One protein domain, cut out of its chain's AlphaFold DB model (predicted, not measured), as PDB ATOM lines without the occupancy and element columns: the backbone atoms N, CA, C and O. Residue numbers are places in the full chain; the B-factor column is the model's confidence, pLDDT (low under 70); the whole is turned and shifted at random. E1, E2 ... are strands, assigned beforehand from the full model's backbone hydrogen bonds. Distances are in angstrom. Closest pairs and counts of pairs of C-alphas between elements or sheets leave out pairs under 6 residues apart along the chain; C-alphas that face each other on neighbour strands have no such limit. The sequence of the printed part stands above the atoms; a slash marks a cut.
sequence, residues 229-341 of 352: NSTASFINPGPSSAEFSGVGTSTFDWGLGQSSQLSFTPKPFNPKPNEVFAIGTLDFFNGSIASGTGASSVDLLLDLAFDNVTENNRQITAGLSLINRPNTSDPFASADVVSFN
ATOM      1  N   ASN A 229     218.151 149.355 242.835       95.50
ATOM      2  CA  ASN A 229     218.747 150.137 241.762       95.50
ATOM      3  C   ASN A 229     218.902 149.289 240.492       95.50
ATOM      4  O   ASN A 229     218.748 148.065 240.515       95.50
ATOM      5  N   SER A 230     219.187 149.950 239.377       95.56
ATOM      6  CA  SER A 230     219.455 149.300 238.101       95.56
ATOM      7  C   SER A 230     220.835 149.670 237.567       95.56
ATOM      8  O   SER A 230     221.381 150.733 237.869       95.56
ATOM      9  N   THR A 231     221.385 148.802 236.731       97.38
ATOM     10  CA  THR A 231     222.449 149.139 235.785       97.38
ATOM     11  C   THR A 231     222.073 148.612 234.413       97.38
ATOM     12  O   THR A 231     221.184 147.768 234.290       97.38
ATOM     13  N   ALA A 232     222.722 149.124 233.368       97.38
ATOM     14  CA  ALA A 232     222.488 148.621 232.027       97.38
ATOM     15  C   ALA A 232     223.753 148.590 231.179       97.38
ATOM     16  O   ALA A 232     224.644 149.428 231.343       97.38
ATOM     17  N   SER A 233     223.787 147.654 230.235       98.44
ATOM     18  CA  SER A 233     224.784 147.605 229.172       98.44
ATOM     19  C   SER A 233     224.160 147.231 227.831       98.44
ATOM     20  O   SER A 233     223.183 146.486 227.777       98.44
ATOM     21  N   PHE A 234     224.717 147.748 226.741       98.69
ATOM     22  CA  PHE A 234     224.301 147.379 225.390       98.69
ATOM     23  C   PHE A 234     225.105 146.184 224.874       98.69
ATOM     24  O   PHE A 234     226.335 146.201 224.920       98.69
ATOM     25  N   ILE A 235     224.440 145.150 224.363       98.50
ATOM     26  CA  ILE A 235     225.068 143.915 223.868       98.50
ATOM     27  C   ILE A 235     224.495 143.512 222.502       98.50
ATOM     28  O   ILE A 235     223.499 144.065 222.047       98.50
ATOM     29  N   ASN A 236     225.130 142.542 221.839       97.94
ATOM     30  CA  ASN A 236     224.639 141.917 220.601       97.94
ATOM     31  C   ASN A 236     224.195 142.899 219.489       97.94
ATOM     32  O   ASN A 236     223.105 142.734 218.931       97.94
ATOM     33  N   PRO A 237     224.994 143.925 219.136       98.25
ATOM     34  CA  PRO A 237     224.624 144.808 218.038       98.25
ATOM     35  C   PRO A 237     224.574 144.044 216.712       98.25
ATOM     36  O   PRO A 237     225.363 143.130 216.456       98.25
ATOM     37  N   GLY A 238     223.647 144.444 215.850       97.06
ATOM     38  CA  GLY A 238     223.484 143.891 214.513       97.06
ATOM     39  C   GLY A 238     223.207 144.982 213.477       97.06
ATOM     40  O   GLY A 238     222.688 146.036 213.841       97.06
ATOM     41  N   PRO A 239     223.512 144.738 212.188       97.62
ATOM     42  CA  PRO A 239     224.282 143.596 211.686       97.62
ATOM     43  C   PRO A 239     225.776 143.720 212.034       97.62
ATOM     44  O   PRO A 239     226.257 144.796 212.368       97.62
ATOM     45  N   SER A 240     226.543 142.636 211.884       96.25
ATOM     46  CA  SER A 240     228.003 142.655 212.093       96.25
ATOM     47  C   SER A 240     228.771 143.535 211.099       96.25
ATOM     48  O   SER A 240     229.951 143.790 211.300       96.25
ATOM     49  N   SER A 241     228.117 143.973 210.018       96.00
ATOM     50  CA  SER A 241     228.658 144.926 209.047       96.00
ATOM     51  C   SER A 241     228.464 146.390 209.448       96.00
ATOM     52  O   SER A 241     228.924 147.267 208.723       96.00
ATOM     53  N   ALA A 242     227.719 146.668 210.521       97.12
ATOM     54  CA  ALA A 242     227.561 148.020 211.035       97.12
ATOM     55  C   ALA A 242     228.836 148.482 211.751       97.12
ATOM     56  O   ALA A 242     229.595 147.675 212.281       97.12
ATOM     57  N   GLU A 243     229.027 149.795 211.800       98.06
ATOM     58  CA  GLU A 243     230.109 150.428 212.551       98.06
ATOM     59  C   GLU A 243     229.550 150.859 213.905       98.06
ATOM     60  O   GLU A 243     228.572 151.607 213.949       98.06
ATOM     61  N   PHE A 244     230.118 150.370 215.007       98.12
ATOM     62  CA  PHE A 244     229.621 150.674 216.350       98.12
ATOM     63  C   PHE A 244     230.707 150.614 217.426       98.12
ATOM     64  O   PHE A 244     231.731 149.942 217.285       98.12
ATOM     65  N   SER A 245     230.443 151.283 218.546       98.38
ATOM     66  CA  SER A 245     231.247 151.233 219.768       98.38
ATOM     67  C   SER A 245     230.363 151.250 221.017       98.38
ATOM     68  O   SER A 245     229.155 151.454 220.940       98.38
ATOM     69  N   GLY A 246     230.959 151.002 222.186       98.06
ATOM     70  CA  GLY A 246     230.235 151.045 223.464       98.06
ATOM     71  C   GLY A 246     229.531 149.740 223.863       98.06
ATOM     72  O   GLY A 246     228.835 149.706 224.876       98.06
ATOM     73  N   VAL A 247     229.751 148.640 223.132       98.44
ATOM     74  CA  VAL A 247     229.278 147.300 223.532       98.44
ATOM     75  C   VAL A 247     229.816 146.939 224.920       98.44
ATOM     76  O   VAL A 247     231.008 147.073 225.189       98.44
ATOM     77  N   GLY A 248     228.933 146.474 225.801       98.25
ATOM     78  CA  GLY A 248     229.219 146.186 227.205       98.25
ATOM     79  C   GLY A 248     229.172 147.413 228.122       98.25
ATOM     80  O   GLY A 248     229.474 147.288 229.304       98.25
ATOM     81  N   THR A 249     228.786 148.588 227.616       98.56
ATOM     82  CA  THR A 249     228.683 149.830 228.402       98.56
ATOM     83  C   THR A 249     227.262 150.396 228.381       98.56
ATOM     84  O   THR A 249     226.423 149.944 227.603       98.56
ATOM     85  N   SER A 250     226.977 151.395 229.223       98.19
ATOM     86  CA  SER A 250     225.671 152.070 229.282       98.19
ATOM     87  C   SER A 250     225.438 153.078 228.149       98.19
ATOM     88  O   SER A 250     224.420 153.769 228.152       98.19
ATOM     89  N   THR A 251     226.376 153.200 227.206       98.56
ATOM     90  CA  THR A 251     226.267 154.041 226.007       98.56
ATOM     91  C   THR A 251     226.599 153.204 224.778       98.56
ATOM     92  O   THR A 251     227.518 152.391 224.810       98.56
ATOM     93  N   PHE A 252     225.845 153.370 223.702       98.69
ATOM     94  CA  PHE A 252     226.054 152.662 222.448       98.69
ATOM     95  C   PHE A 252     226.003 153.649 221.295       98.69
ATOM     96  O   PHE A 252     224.988 154.315 221.105       98.69
ATOM     97  N   ASP A 253     227.087 153.713 220.532       98.69
ATOM     98  CA  ASP A 253     227.234 154.590 219.375       98.69
ATOM     99  C   ASP A 253     227.268 153.753 218.100       98.69
ATOM    100  O   ASP A 253     227.904 152.695 218.072       98.69
ATOM    101  N   TRP A 254     226.633 154.233 217.029       98.56
ATOM    102  CA  TRP A 254     226.696 153.580 215.723       98.56
ATOM    103  C   TRP A 254     226.748 154.552 214.543       98.56
ATOM    104  O   TRP A 254     226.287 155.692 214.602       98.56
ATOM    105  N   GLY A 255     227.288 154.044 213.436       98.06
ATOM    106  CA  GLY A 255     227.441 154.725 212.158       98.06
ATOM    107  C   GLY A 255     228.655 155.657 212.077       98.06
ATOM    108  O   GLY A 255     229.087 156.253 213.064       98.06
ATOM    109  N   LEU A 256     229.206 155.792 210.865       97.12
ATOM    110  CA  LEU A 256     230.315 156.710 210.569       97.12
ATOM    111  C   LEU A 256     229.806 158.127 210.309       97.12
ATOM    112  O   LEU A 256     228.810 158.301 209.615       97.12
ATOM    113  N   GLY A 257     230.544 159.141 210.765       94.69
ATOM    114  CA  GLY A 257     230.173 160.550 210.630       94.69
ATOM    115  C   GLY A 257     229.840 161.141 211.993       94.69
ATOM    116  O   GLY A 257     230.646 161.042 212.914       94.69
ATOM    117  N   GLN A 258     228.663 161.748 212.121       96.62
ATOM    118  CA  GLN A 258     228.117 162.086 213.430       96.62
ATOM    119  C   GLN A 258     227.299 160.888 213.904       96.62
ATOM    120  O   GLN A 258     226.165 160.725 213.464       96.62
ATOM    121  N   SER A 259     227.900 160.035 214.734       97.38
ATOM    122  CA  SER A 259     227.277 158.791 215.188       97.38
ATOM    123  C   SER A 259     225.943 159.042 215.890       97.38
ATOM    124  O   SER A 259     225.788 160.013 216.636       97.38
ATOM    125  N   SER A 260     224.988 158.153 215.638       98.06
ATOM    126  CA  SER A 260     223.776 158.050 216.450       98.06
ATOM    127  C   SER A 260     224.118 157.341 217.756       98.06
ATOM    128  O   SER A 260     225.042 156.525 217.789       98.06
ATOM    129  N   GLN A 261     223.401 157.663 218.832       98.50
ATOM    130  CA  GLN A 261     223.737 157.186 220.172       98.50
ATOM    131  C   GLN A 261     222.496 156.817 220.985       98.50
ATOM    132  O   GLN A 261     221.470 157.495 220.937       98.50
ATOM    133  N   LEU A 262     222.623 155.755 221.778       98.50
ATOM    134  CA  LEU A 262     221.741 155.424 222.888       98.50
ATOM    135  C   LEU A 262     222.519 155.531 224.194       98.50
ATOM    136  O   LEU A 262     223.627 155.008 224.290       98.50
ATOM    137  N   SER A 263     221.929 156.136 225.221       98.19
ATOM    138  CA  SER A 263     222.512 156.155 226.565       98.19
ATOM    139  C   SER A 263     221.475 155.818 227.623       98.19
ATOM    140  O   SER A 263     220.359 156.331 227.591       98.19
ATOM    141  N   PHE A 264     221.850 154.972 228.581       97.56
ATOM    142  CA  PHE A 264     221.006 154.630 229.719       97.56
ATOM    143  C   PHE A 264     221.528 155.271 231.006       97.56
ATOM    144  O   PHE A 264     222.662 155.026 231.423       97.56
ATOM    145  N   THR A 265     220.662 156.031 231.671       97.56
ATOM    146  CA  THR A 265     220.918 156.597 232.998       97.56
ATOM    147  C   THR A 265     220.055 155.872 234.036       97.56
ATOM    148  O   THR A 265     218.826 156.006 233.990       97.56
ATOM    149  N   PRO A 266     220.643 155.111 234.979       95.50
ATOM    150  CA  PRO A 266     219.876 154.365 235.972       95.50
ATOM    151  C   PRO A 266     219.165 155.283 236.968       95.50
ATOM    152  O   PRO A 266     219.607 156.399 237.250       95.50
ATOM    153  N   LYS A 267     218.063 154.789 237.532       92.19
ATOM    154  CA  LYS A 267     217.295 155.470 238.574       92.19
ATOM    155  C   LYS A 267     216.972 154.489 239.710       92.19
ATOM    156  O   LYS A 267     216.396 153.436 239.431       92.19
ATOM    157  N   PRO A 268     217.251 154.842 240.980       92.94
ATOM    158  CA  PRO A 268     216.775 154.072 242.122       92.94
ATOM    159  C   PRO A 268     215.251 153.942 242.110       92.94
ATOM    160  O   PRO A 268     214.538 154.887 241.753       92.94
ATOM    161  N   PHE A 269     214.748 152.795 242.549       90.75
ATOM    162  CA  PHE A 269     213.321 152.503 242.577       90.75
ATOM    163  C   PHE A 269     212.891 151.943 243.935       90.75
ATOM    164  O   PHE A 269     213.664 151.301 244.640       90.75
ATOM    165  N   ASN A 270     211.646 152.231 244.316       92.19
ATOM    166  CA  ASN A 270     210.977 151.685 245.501       92.19
ATOM    167  C   ASN A 270     209.445 151.782 245.321       92.19
ATOM    168  O   ASN A 270     208.787 152.571 246.013       92.19
ATOM    169  N   PRO A 271     208.890 151.101 244.302       89.44
ATOM    170  CA  PRO A 271     207.475 151.193 243.973       89.44
ATOM    171  C   PRO A 271     206.607 150.536 245.041       89.44
ATOM    172  O   PRO A 271     207.008 149.555 245.674       89.44
ATOM    173  N   LYS A 272     205.374 151.024 245.173       88.50
ATOM    174  CA  LYS A 272     204.311 150.277 245.847       88.50
ATOM    175  C   LYS A 272     203.953 149.025 245.037       88.50
ATOM    176  O   LYS A 272     204.164 148.991 243.821       88.50
ATOM    177  N   PRO A 273     203.369 147.997 245.673       83.94
ATOM    178  CA  PRO A 273     202.822 146.876 244.925       83.94
ATOM    179  C   PRO A 273     201.820 147.362 243.869       83.94
ATOM    180  O   PRO A 273     200.984 148.226 244.135       83.94
ATOM    181  N   ASN A 274     201.923 146.793 242.665       83.38
ATOM    182  CA  ASN A 274     201.138 147.141 241.472       83.38
ATOM    183  C   ASN A 274     201.344 148.566 240.917       83.38
ATOM    184  O   ASN A 274     200.586 148.996 240.048       83.38
ATOM    185  N   GLU A 275     202.359 149.301 241.371       86.12
ATOM    186  CA  GLU A 275     202.701 150.610 240.816       86.12
ATOM    187  C   GLU A 275     203.617 150.472 239.589       86.12
ATOM    188  O   GLU A 275     204.592 149.719 239.597       86.12
ATOM    189  N   VAL A 276     203.324 151.231 238.529       86.12
ATOM    190  CA  VAL A 276     204.241 151.384 237.392       86.12
ATOM    191  C   VAL A 276     205.380 152.308 237.806       86.12
ATOM    192  O   VAL A 276     205.143 153.417 238.278       86.12
ATOM    193  N   PHE A 277     206.621 151.884 237.582       87.44
ATOM    194  CA  PHE A 277     207.807 152.645 237.963       87.44
ATOM    195  C   PHE A 277     208.858 152.663 236.860       87.44
ATOM    196  O   PHE A 277     208.868 151.823 235.962       87.44
ATOM    197  N   ALA A 278     209.754 153.645 236.942       89.94
ATOM    198  CA  ALA A 278     210.898 153.764 236.052       89.94
ATOM    199  C   ALA A 278     212.157 153.249 236.753       89.94
ATOM    200  O   ALA A 278     212.472 153.689 237.859       89.94
ATOM    201  N   ILE A 279     212.888 152.373 236.071       90.69
ATOM    202  CA  ILE A 279     214.207 151.883 236.496       90.69
ATOM    203  C   ILE A 279     215.354 152.754 235.972       90.69
ATOM    204  O   ILE A 279     216.490 152.588 236.393       90.69
ATOM    205  N   GLY A 280     215.080 153.674 235.049       93.31
ATOM    206  CA  GLY A 280     216.077 154.546 234.439       93.31
ATOM    207  C   GLY A 280     215.490 155.368 233.298       93.31
ATOM    208  O   GLY A 280     214.277 155.365 233.082       93.31
ATOM    209  N   THR A 281     216.368 156.066 232.590       94.94
ATOM    210  CA  THR A 281     216.063 156.856 231.392       94.94
ATOM    211  C   THR A 281     216.897 156.319 230.238       94.94
ATOM    212  O   THR A 281     218.088 156.083 230.419       94.94
ATOM    213  N   LEU A 282     216.268 156.107 229.081       95.12
ATOM    214  CA  LEU A 282     216.945 155.779 227.831       95.12
ATOM    215  C   LEU A 282     216.855 156.997 226.915       95.12
ATOM    216  O   LEU A 282     215.760 157.348 226.474       95.12
ATOM    217  N   ASP A 283     217.992 157.619 226.639       96.19
ATOM    218  CA  ASP A 283     218.097 158.767 225.745       96.19
ATOM    219  C   ASP A 283     218.560 158.307 224.361       96.19
ATOM    220  O   ASP A 283     219.418 157.431 224.235       96.19
ATOM    221  N   PHE A 284     217.976 158.906 223.323       96.69
ATOM    222  CA  PHE A 284     218.333 158.664 221.931       96.69
ATOM    223  C   PHE A 284     218.795 159.967 221.283       96.69
ATOM    224  O   PHE A 284     218.052 160.949 221.235       96.69
ATOM    225  N   PHE A 285     220.014 159.950 220.755       97.12
ATOM    226  CA  PHE A 285     220.563 161.008 219.927       97.12
ATOM    227  C   PHE A 285     220.619 160.541 218.468       97.12
ATOM    228  O   PHE A 285     221.295 159.564 218.141       97.12
ATOM    229  N   ASN A 286     219.905 161.254 217.594       96.38
ATOM    230  CA  ASN A 286     219.884 160.986 216.160       96.38
ATOM    231  C   ASN A 286     221.031 161.732 215.459       96.38
ATOM    232  O   ASN A 286     220.998 162.961 215.342       96.38
ATOM    233  N   GLY A 287     222.041 160.987 215.017       95.81
ATOM    234  CA  GLY A 287     223.203 161.500 214.306       95.81
ATOM    235  C   GLY A 287     223.051 161.457 212.781       95.81
ATOM    236  O   GLY A 287     222.184 160.793 212.223       95.81
ATOM    237  N   SER A 288     223.930 162.168 212.071       96.38
ATOM    238  CA  SER A 288     224.035 162.076 210.610       96.38
ATOM    239  C   SER A 288     225.122 161.075 210.222       96.38
ATOM    240  O   SER A 288     226.309 161.419 210.178       96.38
ATOM    241  N   ILE A 289     224.702 159.853 209.892       97.19
ATOM    242  CA  ILE A 289     225.601 158.733 209.597       97.19
ATOM    243  C   ILE A 289     225.718 158.419 208.098       97.19
ATOM    244  O   ILE A 289     224.826 158.704 207.297       97.19
ATOM    245  N   ALA A 290     226.824 157.790 207.701       97.06
ATOM    246  CA  ALA A 290     227.029 157.310 206.340       97.06
ATOM    247  C   ALA A 290     226.128 156.100 206.020       97.06
ATOM    248  O   ALA A 290     225.985 155.171 206.821       97.06
ATOM    249  N   SER A 291     225.563 156.075 204.809       95.38
ATOM    250  CA  SER A 291     224.709 154.973 204.347       95.38
ATOM    251  C   SER A 291     225.428 153.622 204.428       95.38
ATOM    252  O   SER A 291     226.576 153.498 204.010       95.38
ATOM    253  N   GLY A 292     224.732 152.602 204.933       95.44
ATOM    254  CA  GLY A 292     225.259 151.241 205.082       95.44
ATOM    255  C   GLY A 292     226.099 150.999 206.340       95.44
ATOM    256  O   GLY A 292     226.468 149.857 206.583       95.44
ATOM    257  N   THR A 293     226.362 152.029 207.151       97.75
ATOM    258  CA  THR A 293     227.164 151.902 208.389       97.75
ATOM    259  C   THR A 293     226.321 151.785 209.659       97.75
ATOM    260  O   THR A 293     226.860 151.523 210.731       97.75
ATOM    261  N   GLY A 294     225.003 151.986 209.556       97.62
ATOM    262  CA  GLY A 294     224.107 152.001 210.709       97.62
ATOM    263  C   GLY A 294     223.803 150.612 211.274       97.62
ATOM    264  O   GLY A 294     223.639 149.651 210.522       97.62
ATOM    265  N   ALA A 295     223.675 150.525 212.600       98.19
ATOM    266  CA  ALA A 295     223.145 149.347 213.274       98.19
ATOM    267  C   ALA A 295     221.622 149.259 213.070       98.19
ATOM    268  O   ALA A 295     220.935 150.278 213.055       98.19
ATOM    269  N   SER A 296     221.094 148.046 212.916       98.00
ATOM    270  CA  SER A 296     219.656 147.755 212.841       98.00
ATOM    271  C   SER A 296     219.083 147.197 214.143       98.00
ATOM    272  O   SER A 296     217.864 147.147 214.312       98.00
ATOM    273  N   SER A 297     219.936 146.728 215.052       98.12
ATOM    274  CA  SER A 297     219.519 146.179 216.339       98.12
ATOM    275  C   SER A 297     220.622 146.273 217.382       98.12
ATOM    276  O   SER A 297     221.804 146.275 217.045       98.12
ATOM    277  N   VAL A 298     220.220 146.288 218.645       98.44
ATOM    278  CA  VAL A 298     221.088 146.106 219.811       98.44
ATOM    279  C   VAL A 298     220.221 145.601 220.963       98.44
ATOM    280  O   VAL A 298     219.034 145.913 221.016       98.44
ATOM    281  N   ASP A 299     220.777 144.833 221.886       98.06
ATOM    282  CA  ASP A 299     220.077 144.435 223.105       98.06
ATOM    283  C   ASP A 299     220.490 145.347 224.264       98.06
ATOM    284  O   ASP A 299     221.665 145.669 224.427       98.06
ATOM    285  N   LEU A 300     219.535 145.729 225.106       97.31
ATOM    286  CA  LEU A 300     219.765 146.372 226.393       97.31
ATOM    287  C   LEU A 300     219.689 145.311 227.494       97.31
ATOM    288  O   LEU A 300     218.620 144.774 227.789       97.31
ATOM    289  N   LEU A 301     220.830 145.013 228.102       97.31
ATOM    290  CA  LEU A 301     220.959 144.132 229.252       97.31
ATOM    291  C   LEU A 301     220.799 144.956 230.529       97.31
ATOM    292  O   LEU A 301     221.645 145.796 230.824       97.31
ATOM    293  N   LEU A 302     219.713 144.735 231.262       96.31
ATOM    294  CA  LEU A 302     219.381 145.420 232.508       96.31
ATOM    295  C   LEU A 302     219.657 144.508 233.695       96.31
ATOM    296  O   LEU A 302     219.073 143.431 233.786       96.31
ATOM    297  N   ASP A 303     220.459 144.975 234.642       96.38
ATOM    298  CA  ASP A 303     220.648 144.305 235.925       96.38
ATOM    299  C   ASP A 303     219.822 145.029 236.982       96.38
ATOM    300  O   ASP A 303     219.994 146.227 237.211       96.38
ATOM    301  N   LEU A 304     218.905 144.305 237.621       94.94
ATOM    302  CA  LEU A 304     218.103 144.806 238.730       94.94
ATOM    303  C   LEU A 304     218.669 144.259 240.039       94.94
ATOM    304  O   LEU A 304     218.645 143.045 240.268       94.94
ATOM    305  N   ALA A 305     219.136 145.161 240.898       95.88
ATOM    306  CA  ALA A 305     219.662 144.845 242.218       95.88
ATOM    307  C   ALA A 305     218.690 145.345 243.294       95.88
ATOM    308  O   ALA A 305     218.473 146.549 243.423       95.88
ATOM    309  N   PHE A 306     218.095 144.422 244.047       92.94
ATOM    310  CA  PHE A 306     217.205 144.701 245.171       92.94
ATOM    311  C   PHE A 306     218.008 144.743 246.471       92.94
ATOM    312  O   PHE A 306     218.801 143.844 246.748       92.94
ATOM    313  N   ASP A 307     217.766 145.766 247.290       92.38
ATOM    314  CA  ASP A 307     218.561 146.025 248.497       92.38
ATOM    315  C   ASP A 307     218.286 144.986 249.599       92.38
ATOM    316  O   ASP A 307     219.202 144.540 250.286       92.38
ATOM    317  N   ASN A 308     217.016 144.603 249.773       90.62
ATOM    318  CA  ASN A 308     216.547 143.840 250.942       90.62
ATOM    319  C   ASN A 308     216.141 142.388 250.628       90.62
ATOM    320  O   ASN A 308     215.783 141.636 251.531       90.62
ATOM    321  N   VAL A 309     216.172 142.002 249.351       88.44
ATOM    322  CA  VAL A 309     215.864 140.649 248.857       88.44
ATOM    323  C   VAL A 309     216.827 140.308 247.721       88.44
ATOM    324  O   VAL A 309     216.439 140.169 246.564       88.44
ATOM    325  N   THR A 310     218.120 140.251 248.035       90.56
ATOM    326  CA  THR A 310     219.191 140.091 247.036       90.56
ATOM    327  C   THR A 310     219.091 138.779 246.257       90.56
ATOM    328  O   THR A 310     219.556 138.702 245.122       90.56
ATOM    329  N   GLU A 311     218.419 137.765 246.806       88.94
ATOM    330  CA  GLU A 311     218.073 136.529 246.103       88.94
ATOM    331  C   GLU A 311     217.148 136.748 244.890       88.94
ATOM    332  O   GLU A 311     217.093 135.900 244.003       88.94
ATOM    333  N   ASN A 312     216.459 137.894 244.824       87.19
ATOM    334  CA  ASN A 312     215.599 138.295 243.708       87.19
ATOM    335  C   ASN A 312     216.313 139.196 242.688       87.19
ATOM    336  O   ASN A 312     215.667 139.699 241.757       87.19
ATOM    337  N   ASN A 313     217.622 139.417 242.847       92.69
ATOM    338  CA  ASN A 313     218.426 140.089 241.832       92.69
ATOM    339  C   ASN A 313     218.314 139.329 240.513       92.69
ATOM    340  O   ASN A 313     218.376 138.099 240.471       92.69
ATOM    341  N   ARG A 314     218.112 140.064 239.424       93.25
ATOM    342  CA  ARG A 314     217.805 139.461 238.128       93.25
ATOM    343  C   ARG A 314     218.273 140.331 236.989       93.25
ATOM    344  O   ARG A 314     218.285 141.556 237.087       93.25
ATOM    345  N   GLN A 315     218.583 139.658 235.897       94.44
ATOM    346  CA  GLN A 315     218.972 140.271 234.649       94.44
ATOM    347  C   GLN A 315     217.829 140.150 233.644       94.44
ATOM    348  O   GLN A 315     217.175 139.108 233.558       94.44
ATOM    349  N   ILE A 316     217.566 141.222 232.905       93.06
ATOM    350  CA  ILE A 316     216.536 141.280 231.871       93.06
ATOM    351  C   ILE A 316     217.193 141.767 230.587       93.06
ATOM    352  O   ILE A 316     217.801 142.830 230.569       93.06
ATOM    353  N   THR A 317     217.031 141.021 229.500       95.19
ATOM    354  CA  THR A 317     217.484 141.447 228.173       95.19
ATOM    355  C   THR A 317     216.300 141.981 227.378       95.19
ATOM    356  O   THR A 317     215.293 141.287 227.219       95.19
ATOM    357  N   ALA A 318     216.416 143.206 226.875       94.19
ATOM    358  CA  ALA A 318     215.420 143.845 226.026       94.19
ATOM    359  C   ALA A 318     216.006 144.136 224.642       94.19
ATOM    360  O   ALA A 318     216.940 144.920 224.519       94.19
ATOM    361  N   GLY A 319     215.445 143.534 223.596       95.88
ATOM    362  CA  GLY A 319     215.865 143.812 222.226       95.88
ATOM    363  C   GLY A 319     215.345 145.163 221.732       95.88
ATOM    364  O   GLY A 319     214.162 145.491 221.882       95.88
ATOM    365  N   LEU A 320     216.230 145.937 221.108       96.50
ATOM    366  CA  LEU A 320     215.933 147.210 220.457       96.50
ATOM    367  C   LEU A 320     216.103 147.062 218.945       96.50
ATOM    368  O   LEU A 320     217.107 146.548 218.456       96.50
ATOM    369  N   SER A 321     215.111 147.538 218.196       96.69
ATOM    370  CA  SER A 321     215.201 147.728 216.746       96.69
ATOM    371  C   SER A 321     215.557 149.178 216.448       96.69
ATOM    372  O   SER A 321     214.951 150.088 217.018       96.69
ATOM    373  N   LEU A 322     216.528 149.366 215.557       97.62
ATOM    374  CA  LEU A 322     217.066 150.659 215.150       97.62
ATOM    375  C   LEU A 322     216.769 150.854 213.661       97.62
ATOM    376  O   LEU A 322     217.226 150.083 212.816       97.62
ATOM    377  N   ILE A 323     215.966 151.860 213.325       97.50
ATOM    378  CA  ILE A 323     215.600 152.169 211.941       97.50
ATOM    379  C   ILE A 323     216.257 153.489 211.564       97.50
ATOM    380  O   ILE A 323     215.748 154.549 211.923       97.50
ATOM    381  N   ASN A 324     217.354 153.398 210.811       96.88
ATOM    382  CA  ASN A 324     218.045 154.553 210.240       96.88
ATOM    383  C   ASN A 324     217.393 154.926 208.903       96.88
ATOM    384  O   ASN A 324     217.287 154.072 208.011       96.88
ATOM    385  N   ARG A 325     216.952 156.174 208.739       96.12
ATOM    386  CA  ARG A 325     216.293 156.650 207.518       96.12
ATOM    387  C   ARG A 325     217.210 157.569 206.709       96.12
ATOM    388  O   ARG A 325     217.963 158.354 207.275       96.12
ATOM    389  N   PRO A 326     217.153 157.516 205.365       95.50
ATOM    390  CA  PRO A 326     217.826 158.513 204.547       95.50
ATOM    391  C   PRO A 326     217.312 159.922 204.864       95.50
ATOM    392  O   PRO A 326     216.104 160.161 204.854       95.50
ATOM    393  N   ASN A 327     218.231 160.860 205.079       93.69
ATOM    394  CA  ASN A 327     217.890 162.266 205.250       93.69
ATOM    395  C   ASN A 327     217.347 162.851 203.938       93.69
ATOM    396  O   ASN A 327     217.978 162.752 202.883       93.69
ATOM    397  N   THR A 328     216.179 163.481 204.009       95.44
ATOM    398  CA  THR A 328     215.498 164.149 202.891       95.44
ATOM    399  C   THR A 328     215.099 165.575 203.285       95.44
ATOM    400  O   THR A 328     215.426 166.047 204.371       95.44
ATOM    401  N   SER A 329     214.377 166.287 202.413       96.12
ATOM    402  CA  SER A 329     213.791 167.589 202.760       96.12
ATOM    403  C   SER A 329     212.612 167.494 203.739       96.12
ATOM    404  O   SER A 329     212.206 168.520 204.278       96.12
ATOM    405  N   ASP A 330     212.035 166.305 203.942       96.44
ATOM    406  CA  ASP A 330     210.960 166.080 204.912       96.44
ATOM    407  C   ASP A 330     211.561 165.632 206.262       96.44
ATOM    408  O   ASP A 330     212.120 164.530 206.352       96.44
ATOM    409  N   PRO A 331     211.455 166.451 207.325       92.38
ATOM    410  CA  PRO A 331     212.035 166.125 208.623       92.38
ATOM    411  C   PRO A 331     211.377 164.909 209.294       92.38
ATOM    412  O   PRO A 331     212.054 164.186 210.017       92.38
ATOM    413  N   PHE A 332     210.093 164.630 209.041       91.88
ATOM    414  CA  PHE A 332     209.416 163.463 209.617       91.88
ATOM    415  C   PHE A 332     209.796 162.174 208.885       91.88
ATOM    416  O   PHE A 332     209.993 161.131 209.513       91.88
ATOM    417  N   ALA A 333     209.944 162.239 207.559       93.12
ATOM    418  CA  ALA A 333     210.443 161.111 206.773       93.12
ATOM    419  C   ALA A 333     211.906 160.779 207.107       93.12
ATOM    420  O   ALA A 333     212.295 159.618 207.021       93.12
ATOM    421  N   SER A 334     212.678 161.779 207.540       94.06
ATOM    422  CA  SER A 334     214.086 161.646 207.939       94.06
ATOM    423  C   SER A 334     214.278 161.216 209.400       94.06
ATOM    424  O   SER A 334     215.407 161.022 209.832       94.06
ATOM    425  N   ALA A 335     213.203 161.096 210.188       92.62
ATOM    426  CA  ALA A 335     213.309 160.738 211.598       92.62
ATOM    427  C   ALA A 335     213.642 159.251 211.781       92.62
ATOM    428  O   ALA A 335     212.883 158.373 211.353       92.62
ATOM    429  N   ASP A 336     214.744 158.990 212.478       95.50
ATOM    430  CA  ASP A 336     215.121 157.657 212.926       95.50
ATOM    431  C   ASP A 336     214.193 157.160 214.037       95.50
ATOM    432  O   ASP A 336     213.572 157.940 214.767       95.50
ATOM    433  N   VAL A 337     214.084 155.838 214.157       94.81
ATOM    434  CA  VAL A 337     213.177 155.197 215.115       94.81
ATOM    435  C   VAL A 337     213.923 154.168 215.947       94.81
ATOM    436  O   VAL A 337     214.618 153.305 215.414       94.81
ATOM    437  N   VAL A 338     213.694 154.230 217.257       94.44
ATOM    438  CA  VAL A 338     214.109 153.220 218.228       94.44
ATOM    439  C   VAL A 338     212.852 152.594 218.819       94.44
ATOM    440  O   VAL A 338     211.961 153.304 219.287       94.44
ATOM    441  N   SER A 339     212.762 151.267 218.802       92.56
ATOM    442  CA  SER A 339     211.617 150.548 219.368       92.56
ATOM    443  C   SER A 339     212.044 149.285 220.100       92.56
ATOM    444  O   SER A 339     212.827 148.499 219.568       92.56
ATOM    445  N   PHE A 340     211.461 149.042 221.272       90.94
ATOM    446  CA  PHE A 340     211.564 147.754 221.951       90.94
ATOM    447  C   PHE A 340     210.785 146.691 221.172       90.94
ATOM    448  O   PHE A 340     209.617 146.892 220.845       90.94
ATOM    449  N   ASN A 341     211.421 145.559 220.883       89.19
ATOM    450  CA  ASN A 341     210.784 144.419 220.213       89.19
ATOM    451  C   ASN A 341     210.608 143.200 221.139       89.19
ATOM    452  O   ASN A 341     209.948 142.232 220.770       89.19
TER     453      ASN A 341
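What this domain is: This is residues 229 to 341 of the 352 residues of an uncharacterized protein of Okeania sp. SIO3I5 (UniProt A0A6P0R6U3). The domain is a narrow sandwich with strands running mostly along its length: the strongly twisted sheet E1 E5 E6 E7 lies face to face with the smaller sheet E2 E3 E4, and residues 271 to 276 stick out as a loop. The 113 printed residues hold seven named strands, E1 to E7 along the chain, and no named helix; both sheets, in the orders given, are antiparallel. The class is all strand, though under half of the residues, 51 of 113, are in named strands. The whole is only just loose, close to compact, with a radius of gyration of the C-alphas of 16.0 A, and elongated, spanning 52 by 27 by 20 A.

How they stand to each other: The larger sheet runs E1, residues 229 to 238, E5, 297 to 306, E6, 314 to 323, and E7, 337 to 340. E1 and E5 are antiparallel at 160 degrees, with N 231 and O 303 within hydrogen-bond range at 3.0 A. E5 E6 E7 make a meander of two hairpins, each strand the antiparallel neighbour of the one before, with N 300 to O 318 and N 321 to O 339 both at 2.8 A. E2, residues 251 to 254, E3, 260 to 266, and E4, 280 to 285, make the other, also two hairpins, with N 252 to O 262 at 2.8 A and N 263 to O 283 at 3.0 A. The facing parts of the two sheets are 9.0 A apart centre to centre. The closest C-alphas of E1 and E3, Ser 230 and Pro 266, are 5.5 A apart.

Where its parts are: E1 begins at C-alpha 229 (218.747, 150.137, 241.762) and is 28.4 A long; E5 is 29.0 A and E6 29.2 A. E7 ends at C-alpha 340 (211.564, 147.754, 221.951).

The domain as a whole: The C-alphas farthest apart, Asn 308 and Ser 329, are 53.8 A apart. The printed part has no cut. The links E1 to E2, E3 to E4, E4 to E5 and E6 to E7 are long. No printed residue is under pLDDT 70.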